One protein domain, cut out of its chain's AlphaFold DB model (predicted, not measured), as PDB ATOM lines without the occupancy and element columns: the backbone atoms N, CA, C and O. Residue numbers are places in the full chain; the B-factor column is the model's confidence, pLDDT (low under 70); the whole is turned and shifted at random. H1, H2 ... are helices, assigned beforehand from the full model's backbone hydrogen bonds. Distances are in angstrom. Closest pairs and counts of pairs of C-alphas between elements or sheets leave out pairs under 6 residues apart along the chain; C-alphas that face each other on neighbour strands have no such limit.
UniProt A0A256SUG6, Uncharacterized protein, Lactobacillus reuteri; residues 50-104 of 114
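Overview. This is residues 50 to 104 of the 114 residues of an uncharacterized protein of Lactobacillus reuteri (UniProt A0A256SUG6). Four short helices make the body: H1 and H2 pack on each other at a steep crossing toward one end of the longest axis, and H3 with H4 makes a hairpin toward the other end. The first part of H3 meets the pair H1 and H2, while H4 folds back on H3 and stays away from that pair. The printed part has 55 residues, with four named helices in the order H1, H2, H3, H4 and no named strand, and its class is all helix. The whole is compact, with a radius of gyration of the C-alphas of 11.5 A, and the C-alphas span 32 by 23 by 14 A.

Along the chain. The printed part opens with H1, residues 50 to 60, which begins at C-alpha 50 at (-115.820, -28.776, -50.988) and is 15.2 A from first to last C-alpha. After a tight link of 5 residues comes H2, residues 66 to 75, 14.4 A long. A tight link of 2 residues leads to H3, residues 78 to 88, 15.5 A long, beginning at C-alpha 78 at (-110.386, -38.828, -52.594). After a tight link of 4 residues, H4, residues 93 to 102, runs 14.0 A and ends at C-alpha 102 at (-117.311, -32.842, -66.518).

Arrangement. H3 is the hub, touching three other helices. H1 and H3 touch, with the C-alphas of Met 50 and Gly 80 the closest at 6.2 A, at a shallow tilt of 21 degrees, opposite ways. H2 and H3 touch only at the corner by their link, where the C-alphas of Arg 74 and Gly 80 are the closest at 5.0 A; their lines are about perpendicular at 73 degrees, only just more than steep. H3 and H4 form a helical hairpin: they touch, with the C-alphas of Ile 83 and Ile 96 the closest at 6.8 A, at a steep tilt of 39 degrees, opposite ways. H1 and H2 touch, with the C-alphas of Arg 54 and Ala 73 the closest at 5.8 A, at a steep tilt of 66 degrees, opposite ways. H4 is apart from H1 and from H2. The helix packing is only just mostly crossed, its helices at angles to each other, with 1 of 3 pairs at a shallow tilt. In H1, H2, H3 and H4 every O i to N i+4 pair is within hydrogen-bond range.

Size, cuts and confidence. The two C-alphas farthest apart are those of Glu 63 and Gly 90, 33.5 A. The first and last printed C-alphas, of Met 50 and Gly 104, are 16.6 A apart. The printed part has no cut and no long link. The mean pLDDT of the printed part is 82.9, and residues 101 to 104, of which 101 and 102 belong to H4, are under 70.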
ATOM      1  N   MET A  50    -116.065 -28.002 -52.203       82.88
ATOM      2  CA  MET A  50    -115.820 -28.776 -50.988       82.88
ATOM      3  C   MET A  50    -117.092 -28.940 -50.145       82.88
ATOM      4  O   MET A  50    -117.195 -29.889 -49.367       82.88
ATOM      5  N   THR A  51    -118.084 -28.059 -50.299       85.12
ATOM      6  CA  THR A  51    -119.331 -28.104 -49.518       85.12
ATOM      7  C   THR A  51    -120.104 -29.399 -49.762       85.12
ATOM      8  O   THR A  51    -120.535 -30.045 -48.806       85.12
ATOM      9  N   ALA A  52    -120.214 -29.829 -51.022       83.12
ATOM     10  CA  ALA A  52    -120.887 -31.080 -51.376       83.12
ATOM     11  C   ALA A  52    -120.147 -32.302 -50.803       83.12
ATOM     12  O   ALA A  52    -120.769 -33.226 -50.279       83.12
ATOM     13  N   VAL A  53    -118.809 -32.275 -50.829       84.56
ATOM     14  CA  VAL A  53    -117.973 -33.339 -50.250       84.56
ATOM     15  C   VAL A  53    -118.144 -33.405 -48.733       84.56
ATOM     16  O   VAL A  53    -118.321 -34.492 -48.190       84.56
ATOM     17  N   ARG A  54    -118.167 -32.258 -48.041       86.00
ATOM     18  CA  ARG A  54    -118.408 -32.195 -46.589       86.00
ATOM     19  C   ARG A  54    -119.767 -32.783 -46.218       86.00
ATOM     20  O   ARG A  54    -119.836 -33.587 -45.297       86.00
ATOM     21  N   GLN A  55    -120.822 -32.428 -46.951       86.38
ATOM     22  CA  GLN A  55    -122.158 -32.989 -46.723       86.38
ATOM     23  C   GLN A  55    -122.184 -34.503 -46.947       86.38
ATOM     24  O   GLN A  55    -122.772 -35.225 -46.144       86.38
ATOM     25  N   ARG A  56    -121.509 -35.003 -47.990       86.69
ATOM     26  CA  ARG A  56    -121.392 -36.446 -48.238       86.69
ATOM     27  C   ARG A  56    -120.664 -37.163 -47.101       86.69
ATOM     28  O   ARG A  56    -121.166 -38.165 -46.608       86.69
ATOM     29  N   VAL A  57    -119.521 -36.635 -46.665       86.00
ATOM     30  CA  VAL A  57    -118.724 -37.219 -45.574       86.00
ATOM     31  C   VAL A  57    -119.504 -37.223 -44.261       86.00
ATOM     32  O   VAL A  57    -119.456 -38.212 -43.544       86.00
ATOM     33  N   MET A  58    -120.272 -36.171 -43.967       87.25
ATOM     34  CA  MET A  58    -121.139 -36.139 -42.784       87.25
ATOM     35  C   MET A  58    -122.265 -37.180 -42.843       87.25
ATOM     36  O   MET A  58    -122.610 -37.746 -41.814       87.25
ATOM     37  N   LYS A  59    -122.823 -37.454 -44.031       87.88
ATOM     38  CA  LYS A  59    -123.819 -38.524 -44.211       87.88
ATOM     39  C   LYS A  59    -123.203 -39.921 -44.082       87.88
ATOM     40  O   LYS A  59    -123.847 -40.814 -43.555       87.88
ATOM     41  N   GLN A  60    -121.979 -40.108 -44.577       86.38
ATOM     42  CA  GLN A  60    -121.267 -41.392 -44.539       86.38
ATOM     43  C   GLN A  60    -120.673 -41.710 -43.163       86.38
ATOM     44  O   GLN A  60    -120.554 -42.875 -42.806       86.38
ATOM     45  N   HIS A  61    -120.301 -40.685 -42.397       83.56
ATOM     46  CA  HIS A  61    -119.717 -40.821 -41.068       83.56
ATOM     47  C   HIS A  61    -120.486 -39.956 -40.057       83.56
ATOM     48  O   HIS A  61    -119.963 -38.927 -39.618       83.56
ATOM     49  N   PRO A  62    -121.717 -40.352 -39.678       85.44
ATOM     50  CA  PRO A  62    -122.506 -39.618 -38.686       85.44
ATOM     51  C   PRO A  62    -121.858 -39.630 -37.291       85.44
ATOM     52  O   PRO A  62    -122.092 -38.726 -36.496       85.44
ATOM     53  N   GLU A  63    -120.991 -40.609 -37.018       85.56
ATOM     54  CA  GLU A  63    -120.224 -40.740 -35.770       85.56
ATOM     55  C   GLU A  63    -119.155 -39.647 -35.596       85.56
ATOM     56  O   GLU A  63    -118.676 -39.382 -34.490       85.56
ATOM     57  N   LEU A  64    -118.747 -38.991 -36.687       83.19
ATOM     58  CA  LEU A  64    -117.734 -37.946 -36.634       83.19
ATOM     59  C   LEU A  64    -118.375 -36.588 -36.337       83.19
ATOM     60  O   LEU A  64    -119.217 -36.090 -37.079       83.19
ATOM     61  N   SER A  65    -117.859 -35.908 -35.309       87.50
ATOM     62  CA  SER A  65    -118.141 -34.484 -35.090       87.50
ATOM     63  C   SER A  65    -117.861 -33.664 -36.358       87.50
ATOM     64  O   SER A  65    -116.904 -33.940 -37.090       87.50
ATOM     65  N   LYS A  66    -118.653 -32.608 -36.593       82.00
ATOM     66  CA  LYS A  66    -118.584 -31.737 -37.786       82.00
ATOM     67  C   LYS A  66    -117.151 -31.314 -38.132       82.00
ATOM     68  O   LYS A  66    -116.746 -31.374 -39.291       82.00
ATOM     69  N   ILE A  67    -116.355 -30.953 -37.123       86.62
ATOM     70  CA  ILE A  67    -114.956 -30.527 -37.297       86.62
ATOM     71  C   ILE A  67    -114.092 -31.679 -37.832       86.62
ATOM     72  O   ILE A  67    -113.320 -31.506 -38.781       86.62
ATOM     73  N   LYS A  68    -114.249 -32.878 -37.259       87.69
ATOM     74  CA  LYS A  68    -113.525 -34.082 -37.689       87.69
ATOM     75  C   LYS A  68    -113.952 -34.502 -39.096       87.69
ATOM     76  O   LYS A  68    -113.082 -34.788 -39.913       87.69
ATOM     77  N   ALA A  69    -115.244 -34.434 -39.416       84.44
ATOM     78  CA  ALA A  69    -115.761 -34.698 -40.760       84.44
ATOM     79  C   ALA A  69    -115.173 -33.733 -41.808       84.44
ATOM     80  O   ALA A  69    -114.805 -34.148 -42.906       84.44
ATOM     81  N   TYR A  70    -114.992 -32.452 -41.473       86.56
ATOM     82  CA  TYR A  70    -114.374 -31.483 -42.388       86.56
ATOM     83  C   TYR A  70    -112.880 -31.744 -42.595       86.56
ATOM     84  O   TYR A  70    -112.394 -31.675 -43.728       86.56
ATOM     85  N   LYS A  71    -112.152 -32.087 -41.526       88.75
ATOM     86  CA  LYS A  71    -110.747 -32.508 -41.630       88.75
ATOM     87  C   LYS A  71    -110.619 -33.784 -42.466       88.75
ATOM     88  O   LYS A  71    -109.740 -33.866 -43.326       88.75
ATOM     89  N   TYR A  72    -111.527 -34.738 -42.272       87.81
ATOM     90  CA  TYR A  72    -111.595 -35.980 -43.037       87.81
ATOM     91  C   TYR A  72    -111.872 -35.721 -44.523       87.81
ATOM     92  O   TYR A  72    -111.150 -36.231 -45.376       87.81
ATOM     93  N   ALA A  73    -112.827 -34.847 -44.848       87.81
ATOM     94  CA  ALA A  73    -113.109 -34.451 -46.227       87.81
ATOM     95  C   ALA A  73    -111.869 -33.866 -46.929       87.81
ATOM     96  O   ALA A  73    -111.615 -34.168 -48.087       87.81
ATOM     97  N   ARG A  74    -111.046 -33.073 -46.232       85.88
ATOM     98  CA  ARG A  74    -109.833 -32.479 -46.828       85.88
ATOM     99  C   ARG A  74    -108.687 -33.477 -47.009       85.88
ATOM    100  O   ARG A  74    -107.930 -33.351 -47.964       85.88
ATOM    101  N   THR A  75    -108.535 -34.431 -46.091       85.88
ATOM    102  CA  THR A  75    -107.313 -35.256 -45.978       85.88
ATOM    103  C   THR A  75    -107.510 -36.718 -46.374       85.88
ATOM    104  O   THR A  75    -106.599 -37.346 -46.917       85.88
ATOM    105  N   LYS A  76    -108.690 -37.290 -46.136       86.38
ATOM    106  CA  LYS A  76    -108.975 -38.720 -46.318       86.38
ATOM    107  C   LYS A  76    -109.880 -38.994 -47.520       86.38
ATOM    108  O   LYS A  76    -109.640 -39.975 -48.225       86.38
ATOM    109  N   ASP A  77    -110.824 -38.106 -47.824       86.81
ATOM    110  CA  ASP A  77    -111.695 -38.246 -48.996       86.81
ATOM    111  C   ASP A  77    -110.931 -38.001 -50.316       86.81
ATOM    112  O   ASP A  77    -110.208 -37.012 -50.467       86.81
ATOM    113  N   LYS A  78    -111.084 -38.908 -51.295       86.94
ATOM    114  CA  LYS A  78    -110.386 -38.828 -52.594       86.94
ATOM    115  C   LYS A  78    -110.751 -37.556 -53.373       86.94
ATOM    116  O   LYS A  78    -109.866 -36.943 -53.972       86.94
ATOM    117  N   VAL A  79    -112.026 -37.158 -53.352       84.94
ATOM    118  CA  VAL A  79    -112.546 -35.995 -54.090       84.94
ATOM    119  C   VAL A  79    -112.143 -34.707 -53.382       84.94
ATOM    120  O   VAL A  79    -111.644 -33.785 -54.024       84.94
ATOM    121  N   GLY A  80    -112.264 -34.660 -52.056       86.88
ATOM    122  CA  GLY A  80    -111.823 -33.503 -51.280       86.88
ATOM    123  C   GLY A  80    -110.312 -33.257 -51.367       86.88
ATOM    124  O   GLY A  80    -109.893 -32.125 -51.615       86.88
ATOM    125  N   ARG A  81    -109.479 -34.307 -51.320       91.25
ATOM    126  CA  ARG A  81    -108.034 -34.181 -51.607       91.25
ATOM    127  C   ARG A  81    -107.760 -33.637 -53.005       91.25
ATOM    128  O   ARG A  81    -106.815 -32.881 -53.212       91.25
ATOM    129  N   GLN A  82    -108.549 -34.052 -53.994       87.19
ATOM    130  CA  GLN A  82    -108.396 -33.568 -55.359       87.19
ATOM    131  C   GLN A  82    -108.742 -32.076 -55.462       87.19
ATOM    132  O   GLN A  82    -107.979 -31.346 -56.084       87.19
ATOM    133  N   ILE A  83    -109.807 -31.613 -54.798       87.12
ATOM    134  CA  ILE A  83    -110.162 -30.185 -54.715       87.12
ATOM    135  C   ILE A  83    -109.023 -29.375 -54.085       87.12
ATOM    136  O   ILE A  83    -108.640 -28.351 -54.642       87.12
ATOM    137  N   MET A  84    -108.450 -29.842 -52.969       87.50
ATOM    138  CA  MET A  84    -107.319 -29.164 -52.315       87.50
ATOM    139  C   MET A  84    -106.112 -29.041 -53.251       87.50
ATOM    140  O   MET A  84    -105.621 -27.937 -53.453       87.50
ATOM    141  N   ARG A  85    -105.722 -30.134 -53.920       88.94
ATOM    142  CA  ARG A  85    -104.629 -30.107 -54.906       88.94
ATOM    143  C   ARG A  85    -104.906 -29.170 -56.080       88.94
ATOM    144  O   ARG A  85    -103.977 -28.596 -56.630       88.94
ATOM    145  N   MET A  86    -106.161 -29.037 -56.514       86.38
ATOM    146  CA  MET A  86    -106.498 -28.093 -57.581       86.38
ATOM    147  C   MET A  86    -106.420 -26.638 -57.107       86.38
ATOM    148  O   MET A  86    -105.927 -25.798 -57.853       86.38
ATOM    149  N   ARG A  87    -106.839 -26.355 -55.869       85.88
ATOM    150  CA  ARG A  87    -106.685 -25.029 -55.250       85.88
ATOM    151  C   ARG A  87    -105.226 -24.641 -55.064       85.88
ATOM    152  O   ARG A  87    -104.864 -23.516 -55.367       85.88
ATOM    153  N   GLU A  88    -104.389 -25.574 -54.618       86.69
ATOM    154  CA  GLU A  88    -102.939 -25.367 -54.485       86.69
ATOM    155  C   GLU A  88    -102.276 -25.036 -55.830       86.69
ATOM    156  O   GLU A  88    -101.294 -24.309 -55.873       86.69
ATOM    157  N   ARG A  89    -102.848 -25.513 -56.942       87.50
ATOM    158  CA  ARG A  89    -102.420 -25.171 -58.309       87.50
ATOM    159  C   ARG A  89    -102.990 -23.841 -58.821       87.50
ATOM    160  O   ARG A  89    -102.852 -23.555 -60.004       87.50
ATOM    161  N   GLY A  90    -103.679 -23.072 -57.978       84.00
ATOM    162  CA  GLY A  90    -104.263 -21.780 -58.340       84.00
ATOM    163  C   GLY A  90    -105.524 -21.854 -59.208       84.00
ATOM    164  O   GLY A  90    -105.929 -20.834 -59.754       84.00
ATOM    165  N   MET A  91    -106.167 -23.023 -59.359       83.25
ATOM    166  CA  MET A  91    -107.431 -23.099 -60.107       83.25
ATOM    167  C   MET A  91    -108.564 -22.400 -59.354       83.25
ATOM    168  O   MET A  91    -108.737 -22.594 -58.146       83.25
ATOM    169  N   SER A  92    -109.386 -21.659 -60.101       82.12
ATOM    170  CA  SER A  92    -110.584 -21.016 -59.568       82.12
ATOM    171  C   SER A  92    -111.614 -22.056 -59.112       82.12
ATOM    172  O   SER A  92    -111.670 -23.188 -59.607       82.12
ATOM    173  N   ASN A  93    -112.489 -21.678 -58.177       80.44
ATOM    174  CA  ASN A  93    -113.554 -22.572 -57.714       80.44
ATOM    175  C   ASN A  93    -114.492 -23.012 -58.855       80.44
ATOM    176  O   ASN A  93    -114.990 -24.138 -58.810       80.44
ATOM    177  N   ALA A  94    -114.700 -22.160 -59.867       75.81
ATOM    178  CA  ALA A  94    -115.511 -22.453 -61.049       75.81
ATOM    179  C   ALA A  94    -114.853 -23.501 -61.965       75.81
ATOM    180  O   ALA A  94    -115.519 -24.420 -62.449       75.81
ATOM    181  N   ASP A  95    -113.534 -23.429 -62.147       80.06
ATOM    182  CA  ASP A  95    -112.795 -24.415 -62.945       80.06
ATOM    183  C   ASP A  95    -112.759 -25.781 -62.257       80.06
ATOM    184  O   ASP A  95    -112.884 -26.826 -62.903       80.06
ATOM    185  N   ILE A  96    -112.653 -25.784 -60.925       82.06
ATOM    186  CA  ILE A  96    -112.676 -27.008 -60.120       82.06
ATOM    187  C   ILE A  96    -114.040 -27.703 -60.224       82.06
ATOM    188  O   ILE A  96    -114.086 -28.915 -60.460       82.06
ATOM    189  N   THR A  97    -115.152 -26.972 -60.078       78.81
ATOM    190  CA  THR A  97    -116.501 -27.543 -60.252       78.81
ATOM    191  C   THR A  97    -116.727 -28.020 -61.679       78.81
ATOM    192  O   THR A  97    -117.242 -29.125 -61.855       78.81
ATOM    193  N   LYS A  98    -116.284 -27.270 -62.695       80.56
ATOM    194  CA  LYS A  98    -116.371 -27.694 -64.100       80.56
ATOM    195  C   LYS A  98    -115.588 -28.984 -64.347       80.56
ATOM    196  O   LYS A  98    -116.128 -29.913 -64.937       80.56
ATOM    197  N   LYS A  99    -114.356 -29.098 -63.849       79.69
ATOM    198  CA  LYS A  99    -113.494 -30.279 -64.045       79.69
ATOM    199  C   LYS A  99    -113.987 -31.518 -63.295       79.69
ATOM    200  O   LYS A  99    -113.851 -32.635 -63.795       79.69
ATOM    201  N   LEU A 100    -114.558 -31.336 -62.105       75.75
ATOM    202  CA  LEU A 100    -115.166 -32.426 -61.337       75.75
ATOM    203  C   LEU A 100    -116.528 -32.843 -61.905       75.75
ATOM    204  O   LEU A 100    -116.809 -34.036 -61.969       75.75
ATOM    205  N   GLY A 101    -117.342 -31.886 -62.355       66.06
ATOM    206  CA  GLY A 101    -118.646 -32.134 -62.971       66.06
ATOM    207  C   GLY A 101    -118.551 -32.715 -64.384       66.06
ATOM    208  O   GLY A 101    -119.343 -33.584 -64.739       66.06
ATOM    209  N   ALA A 102    -117.547 -32.316 -65.172       58.34
ATOM    210  CA  ALA A 102    -117.311 -32.842 -66.518       58.34
ATOM    211  C   ALA A 102    -116.971 -34.340 -66.511       58.34
ATOM    212  O   ALA A 102    -117.373 -35.060 -67.421       58.34
ATOM    213  N   LYS A 103    -116.325 -34.847 -65.450       53.75
ATOM    214  CA  LYS A 103    -116.076 -36.290 -65.294       53.75
ATOM    215  C   LYS A 103    -117.352 -37.131 -65.153       53.75
ATOM    216  O   LYS A 103    -117.283 -38.330 -65.389       53.75
ATOM    217  N   GLY A 104    -118.489 -36.535 -64.783       45.53
ATOM    218  CA  GLY A 104    -119.785 -37.221 -64.716       45.53
ATOM    219  C   GLY A 104    -120.613 -37.134 -66.004       45.53
ATOM    220  O   GLY A 104    -121.653 -37.776 -66.088       45.53
TER     221      GLY A 104